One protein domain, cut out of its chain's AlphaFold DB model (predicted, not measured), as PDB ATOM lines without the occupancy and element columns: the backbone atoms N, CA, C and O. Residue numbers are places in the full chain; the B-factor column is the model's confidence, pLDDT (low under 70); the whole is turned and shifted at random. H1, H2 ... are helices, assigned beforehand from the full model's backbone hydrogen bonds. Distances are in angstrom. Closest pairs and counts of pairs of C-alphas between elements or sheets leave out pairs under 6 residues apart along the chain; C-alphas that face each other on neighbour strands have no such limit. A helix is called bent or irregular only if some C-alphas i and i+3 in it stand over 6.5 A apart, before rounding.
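This is residues 12 to 64 of the 79 residues of the protein "MFS domain-containing protein" of Acidobacterium capsulatum (UniProt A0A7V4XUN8). Two long helices, H1 and then H2, make an open, flat V, a helical hairpin whose arms meet only near the tight turn and spread apart towards the two ends of the printed part. The printed part has 53 residues, with two named helices and no named strand, all helix by class. It is loose, with a radius of gyration of the C-alphas of 14.0 A, and spans 40 by 25 by 7 A.

Begin with H1, residues 12 to 38, which has a kink of 36 degrees near residue 32; it is irregular, but only just, with C-alphas 31 and 34 7.0 A apart. A tight link of 2 residues leads to H2, residues 41 to 62. The two touch, H1 with residues 33 to 37 alone and H2 with residues 43 to 44 alone; their closest C-alphas, those of Leu 36 and Val 44, are 6.0 A apart. They run opposite ways at a shallow tilt of 27 degrees. In H2 every O i to N i+4 pair is within hydrogen-bond range; in H1, 21 of 23 are.

Find C-alpha 12 at (163.909, 117.250, 127.238); from there H1 runs 40.0 A to C-alpha 38. H2 runs 31.5 A from C-alpha 41 at (134.005, 114.027, 151.820) to C-alpha 62 at (161.349, 128.829, 146.581).

Look for the two C-alphas farthest apart at Gly 12 and Gly 40, 40.9 A. The printed part has no cut, and in this model residue 64 alone has a pLDDT under 70.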
ATOM      1  N   GLY A  12     164.647 118.440 127.681       81.88
ATOM      2  CA  GLY A  12     163.909 117.250 127.238       81.88
ATOM      3  C   GLY A  12     163.744 116.208 128.351       81.88
ATOM      4  O   GLY A  12     162.624 115.837 128.696       81.88
ATOM      5  N   THR A  13     164.852 115.799 128.973       84.62
ATOM      6  CA  THR A  13     164.852 114.809 130.062       84.62
ATOM      7  C   THR A  13     164.147 115.332 131.312       84.62
ATOM      8  O   THR A  13     163.355 114.617 131.925       84.62
ATOM      9  N   ALA A  14     164.384 116.594 131.673       85.62
ATOM     10  CA  ALA A  14     163.767 117.214 132.838       85.62
ATOM     11  C   ALA A  14     162.243 117.341 132.685       85.62
ATOM     12  O   ALA A  14     161.508 117.007 133.611       85.62
ATOM     13  N   MET A  15     161.752 117.749 131.510       88.31
ATOM     14  CA  MET A  15     160.312 117.813 131.237       88.31
ATOM     15  C   MET A  15     159.671 116.424 131.288       88.31
ATOM     16  O   MET A  15     158.599 116.281 131.874       88.31
ATOM     17  N   GLY A  16     160.337 115.393 130.756       88.81
ATOM     18  CA  GLY A  16     159.877 114.007 130.876       88.81
ATOM     19  C   GLY A  16     159.727 113.563 132.333       88.81
ATOM     20  O   GLY A  16     158.686 113.025 132.707       88.81
ATOM     21  N   GLY A  17     160.718 113.864 133.178       91.31
ATOM     22  CA  GLY A  17     160.659 113.591 134.617       91.31
ATOM     23  C   GLY A  17     159.524 114.335 135.326       91.31
ATOM     24  O   GLY A  17     158.809 113.739 136.128       91.31
ATOM     25  N   VAL A  18     159.300 115.610 134.995       90.62
ATOM     26  CA  VAL A  18     158.188 116.401 135.553       90.62
ATOM     27  C   VAL A  18     156.835 115.803 135.173       90.62
ATOM     28  O   VAL A  18     155.974 115.645 136.037       90.62
ATOM     29  N   VAL A  19     156.649 115.434 133.905       92.06
ATOM     30  CA  VAL A  19     155.412 114.797 133.433       92.06
ATOM     31  C   VAL A  19     155.219 113.445 134.119       92.06
ATOM     32  O   VAL A  19     154.132 113.173 134.621       92.06
ATOM     33  N   PHE A  20     156.269 112.629 134.221       94.81
ATOM     34  CA  PHE A  20     156.211 111.348 134.923       94.81
ATOM     35  C   PHE A  20     155.812 111.510 136.393       94.81
ATOM     36  O   PHE A  20     154.909 110.821 136.859       94.81
ATOM     37  N   LEU A  21     156.430 112.446 137.120       93.62
ATOM     38  CA  LEU A  21     156.088 112.720 138.518       93.62
ATOM     39  C   LEU A  21     154.662 113.256 138.665       93.62
ATOM     40  O   LEU A  21     153.963 112.877 139.605       93.62
ATOM     41  N   ASN A  22     154.212 114.102 137.736       93.88
ATOM     42  CA  ASN A  22     152.850 114.626 137.730       93.88
ATOM     43  C   ASN A  22     151.820 113.498 137.575       93.88
ATOM     44  O   ASN A  22     150.925 113.366 138.411       93.88
ATOM     45  N   TRP A  23     151.994 112.643 136.567       95.75
ATOM     46  CA  TRP A  23     151.104 111.507 136.336       95.75
ATOM     47  C   TRP A  23     151.217 110.440 137.424       95.75
ATOM     48  O   TRP A  23     150.198 109.910 137.856       95.75
ATOM     49  N   GLY A  24     152.419 110.164 137.930       96.75
ATOM     50  CA  GLY A  24     152.630 109.234 139.040       96.75
ATOM     51  C   GLY A  24     151.935 109.701 140.320       96.75
ATOM     52  O   GLY A  24     151.254 108.919 140.979       96.75
ATOM     53  N   THR A  25     152.026 110.993 140.636       93.69
ATOM     54  CA  THR A  25     151.312 111.577 141.781       93.69
ATOM     55  C   THR A  25     149.802 111.536 141.564       93.69
ATOM     56  O   THR A  25     149.068 111.164 142.475       93.69
ATOM     57  N   ASN A  26     149.322 111.855 140.358       94.69
ATOM     58  CA  ASN A  26     147.900 111.762 140.027       94.69
ATOM     59  C   ASN A  26     147.364 110.327 140.183       94.69
ATOM     60  O   ASN A  26     146.296 110.128 140.765       94.69
ATOM     61  N   PHE A  27     148.129 109.333 139.732       95.94
ATOM     62  CA  PHE A  27     147.804 107.921 139.905       95.94
ATOM     63  C   PHE A  27     147.705 107.542 141.388       95.94
ATOM     64  O   PHE A  27     146.713 106.944 141.803       95.94
ATOM     65  N   LEU A  28     148.686 107.943 142.203       94.44
ATOM     66  CA  LEU A  28     148.675 107.690 143.647       94.44
ATOM     67  C   LEU A  28     147.468 108.339 144.334       94.44
ATOM     68  O   LEU A  28     146.773 107.676 145.100       94.44
ATOM     69  N   VAL A  29     147.179 109.604 144.022       92.12
ATOM     70  CA  VAL A  29     146.011 110.311 144.567       92.12
ATOM     71  C   VAL A  29     144.717 109.597 144.178       92.12
ATOM     72  O   VAL A  29     143.863 109.376 145.034       92.12
ATOM     73  N   SER A  30     144.592 109.171 142.920       92.81
ATOM     74  CA  SER A  30     143.418 108.440 142.430       92.81
ATOM     75  C   SER A  30     143.239 107.094 143.138       92.81
ATOM     76  O   SER A  30     142.115 106.719 143.461       92.81
ATOM     77  N   LEU A  31     144.335 106.389 143.437       93.94
ATOM     78  CA  LEU A  31     144.308 105.130 144.183       93.94
ATOM     79  C   LEU A  31     143.913 105.335 145.654       93.94
ATOM     80  O   LEU A  31     143.201 104.512 146.226       93.94
ATOM     81  N   MET A  32     144.363 106.431 146.268       89.94
ATOM     82  CA  MET A  32     144.052 106.767 147.662       89.94
ATOM     83  C   MET A  32     142.652 107.364 147.836       89.94
ATOM     84  O   MET A  32     142.103 107.319 148.937       89.94
ATOM     85  N   PHE A  33     142.054 107.899 146.769       89.38
ATOM     86  CA  PHE A  33     140.776 108.605 146.825       89.38
ATOM     87  C   PHE A  33     139.636 107.797 147.478       89.38
ATOM     88  O   PHE A  33     138.977 108.352 148.356       89.38
ATOM     89  N   PRO A  34     139.417 106.498 147.176       89.88
ATOM     90  CA  PRO A  34     138.369 105.710 147.833       89.88
ATOM     91  C   PRO A  34     138.594 105.540 149.343       89.88
ATOM     92  O   PRO A  34     137.641 105.588 150.117       89.88
ATOM     93  N   VAL A  35     139.852 105.378 149.768       90.25
ATOM     94  CA  VAL A  35     140.220 105.241 151.187       90.25
ATOM     95  C   VAL A  35     139.980 106.554 151.928       90.25
ATOM     96  O   VAL A  35     139.435 106.557 153.027       90.25
ATOM     97  N   LEU A  36     140.335 107.680 151.307       88.00
ATOM     98  CA  LEU A  36     140.085 109.006 151.869       88.00
ATOM     99  C   LEU A  36     138.586 109.325 151.920       88.00
ATOM    100  O   LEU A  36     138.114 109.892 152.901       88.00
ATOM    101  N   LEU A  37     137.823 108.915 150.906       90.94
ATOM    102  CA  LEU A  37     136.377 109.124 150.860       90.94
ATOM    103  C   LEU A  37     135.635 108.290 151.913       90.94
ATOM    104  O   LEU A  37     134.602 108.733 152.415       90.94
ATOM    105  N   ALA A  38     136.174 107.131 152.308       90.94
ATOM    106  CA  ALA A  38     135.646 106.348 153.427       90.94
ATOM    107  C   ALA A  38     135.714 107.110 154.767       90.94
ATOM    108  O   ALA A  38     134.886 106.876 155.643       90.94
ATOM    109  N   ALA A  39     136.645 108.061 154.908       87.56
ATOM    110  CA  ALA A  39     136.721 108.980 156.047       87.56
ATOM    111  C   ALA A  39     135.786 110.203 155.913       87.56
ATOM    112  O   ALA A  39     135.796 111.088 156.770       87.56
ATOM    113  N   GLY A  40     134.979 110.263 154.851       90.88
ATOM    114  CA  GLY A  40     134.011 111.319 154.581       90.88
ATOM    115  C   GLY A  40     134.517 112.386 153.595       90.88
ATOM    116  O   GLY A  40     135.708 112.703 153.575       90.88
ATOM    117  N   PRO A  41     133.622 113.005 152.799       87.88
ATOM    118  CA  PRO A  41     134.005 114.027 151.820       87.88
ATOM    119  C   PRO A  41     134.712 115.246 152.432       87.88
ATOM    120  O   PRO A  41     135.621 115.790 151.813       87.88
ATOM    121  N   GLY A  42     134.325 115.663 153.646       91.19
ATOM    122  CA  GLY A  42     134.931 116.811 154.336       91.19
ATOM    123  C   GLY A  42     136.435 116.636 154.552       91.19
ATOM    124  O   GLY A  42     137.217 117.501 154.166       91.19
ATOM    125  N   THR A  43     136.841 115.460 155.034       87.88
ATOM    126  CA  THR A  43     138.245 115.080 155.240       87.88
ATOM    127  C   THR A  43     139.061 115.167 153.946       87.88
ATOM    128  O   THR A  43     140.202 115.625 153.955       87.88
ATOM    129  N   VAL A  44     138.477 114.781 152.805       90.88
ATOM    130  CA  VAL A  44     139.137 114.880 151.491       90.88
ATOM    131  C   VAL A  44     139.402 116.341 151.125       90.88
ATOM    132  O   VAL A  44     140.515 116.683 150.725       90.88
ATOM    133  N   PHE A  45     138.403 117.211 151.278       90.44
ATOM    134  CA  PHE A  45     138.542 118.632 150.950       90.44
ATOM    135  C   PHE A  45     139.522 119.355 151.877       90.44
ATOM    136  O   PHE A  45     140.315 120.161 151.393       90.44
ATOM    137  N   GLU A  46     139.524 119.045 153.174       91.69
ATOM    138  CA  GLU A  46     140.481 119.607 154.134       91.69
ATOM    139  C   GLU A  46     141.922 119.196 153.812       91.69
ATOM    140  O   GLU A  46     142.821 120.041 153.809       91.69
ATOM    141  N   LEU A  47     142.148 117.926 153.458       92.44
ATOM    142  CA  LEU A  47     143.463 117.450 153.027       92.44
ATOM    143  C   LEU A  47     143.922 118.142 151.742       92.44
ATOM    144  O   LEU A  47     145.059 118.613 151.672       92.44
ATOM    145  N   LEU A  48     143.048 118.247 150.737       90.31
ATOM    146  CA  LEU A  48     143.360 118.952 149.492       90.31
ATOM    147  C   LEU A  48     143.672 120.435 149.742       90.31
ATOM    148  O   LEU A  48     144.636 120.957 149.181       90.31
ATOM    149  N   ALA A  49     142.912 121.099 150.616       94.00
ATOM    150  CA  ALA A  49     143.169 122.479 151.014       94.00
ATOM    151  C   ALA A  49     144.521 122.624 151.733       94.00
ATOM    152  O   ALA A  49     145.287 123.539 151.423       94.00
ATOM    153  N   GLY A  50     144.855 121.696 152.636       96.25
ATOM    154  CA  GLY A  50     146.147 121.653 153.323       96.25
ATOM    155  C   GLY A  50     147.324 121.474 152.360       96.25
ATOM    156  O   GLY A  50     148.292 122.235 152.420       96.25
ATOM    157  N   PHE A  51     147.221 120.532 151.417       93.69
ATOM    158  CA  PHE A  51     148.224 120.351 150.361       93.69
ATOM    159  C   PHE A  51     148.353 121.590 149.468       93.69
ATOM    160  O   PHE A  51     149.471 121.984 149.135       93.69
ATOM    161  N   GLY A  52     147.237 122.230 149.112       93.12
ATOM    162  CA  GLY A  52     147.233 123.467 148.331       93.12
ATOM    163  C   GLY A  52     147.931 124.621 149.052       93.12
ATOM    164  O   GLY A  52     148.778 125.293 148.464       93.12
ATOM    165  N   MET A  53     147.645 124.811 150.341       96.25
ATOM    166  CA  MET A  53     148.315 125.810 151.180       96.25
ATOM    167  C   MET A  53     149.819 125.535 151.288       96.25
ATOM    168  O   MET A  53     150.633 126.447 151.146       96.25
ATOM    169  N   PHE A  54     150.205 124.276 151.499       95.50
ATOM    170  CA  PHE A  54     151.611 123.889 151.530       95.50
ATOM    171  C   PHE A  54     152.304 124.202 150.199       95.50
ATOM    172  O   PHE A  54     153.338 124.869 150.195       95.50
ATOM    173  N   ALA A  55     151.702 123.807 149.073       91.00
ATOM    174  CA  ALA A  55     152.219 124.107 147.742       91.00
ATOM    175  C   ALA A  55     152.361 125.619 147.514       91.00
ATOM    176  O   ALA A  55     153.392 126.051 147.008       91.00
ATOM    177  N   PHE A  56     151.384 126.421 147.947       91.50
ATOM    178  CA  PHE A  56     151.445 127.880 147.877       91.50
ATOM    179  C   PHE A  56     152.616 128.461 148.679       91.50
ATOM    180  O   PHE A  56     153.349 129.310 148.178       91.50
ATOM    181  N   ILE A  57     152.841 127.993 149.910       93.81
ATOM    182  CA  ILE A  57     153.973 128.452 150.729       93.81
ATOM    183  C   ILE A  57     155.301 128.080 150.064       93.81
ATOM    184  O   ILE A  57     156.230 128.893 150.048       93.81
ATOM    185  N   LEU A  58     155.401 126.865 149.518       89.12
ATOM    186  CA  LEU A  58     156.612 126.415 148.839       89.12
ATOM    187  C   LEU A  58     156.894 127.230 147.581       89.12
ATOM    188  O   LEU A  58     158.030 127.664 147.385       89.12
ATOM    189  N   THR A  59     155.885 127.464 146.743       87.75
ATOM    190  CA  THR A  59     156.060 128.274 145.537       87.75
ATOM    191  C   THR A  59     156.396 129.714 145.902       87.75
ATOM    192  O   THR A  59     157.353 130.250 145.362       87.75
ATOM    193  N   ALA A  60     155.723 130.310 146.887       86.12
ATOM    194  CA  ALA A  60     156.017 131.673 147.324       86.12
ATOM    195  C   ALA A  60     157.445 131.848 147.878       86.12
ATOM    196  O   ALA A  60     158.026 132.922 147.739       86.12
ATOM    197  N   LYS A  61     158.019 130.820 148.522       85.38
ATOM    198  CA  LYS A  61     159.364 130.894 149.121       85.38
ATOM    199  C   LYS A  61     160.496 130.482 148.187       85.38
ATOM    200  O   LYS A  61     161.589 131.031 148.298       85.38
ATOM    201  N   TRP A  62     160.277 129.474 147.347       81.50
ATOM    202  CA  TRP A  62     161.349 128.829 146.581       81.50
ATOM    203  C   TRP A  62     161.224 128.984 145.077       81.50
ATOM    204  O   TRP A  62     162.211 128.744 144.383       81.50
ATOM    205  N   LEU A  63     160.058 129.370 144.553       79.38
ATOM    206  CA  LEU A  63     159.938 129.662 143.133       79.38
ATOM    207  C   LEU A  63     160.471 131.082 142.893       79.38
ATOM    208  O   LEU A  63     159.863 132.042 143.368       79.38
ATOM    209  N   PRO A  64     161.602 131.251 142.186       65.94
ATOM    210  CA  PRO A  64     162.066 132.578 141.825       65.94
ATOM    211  C   PRO A  64     161.035 133.235 140.904       65.94
ATOM    212  O   PRO A  64     160.492 132.596 140.002       65.94
TER     213      PRO A  64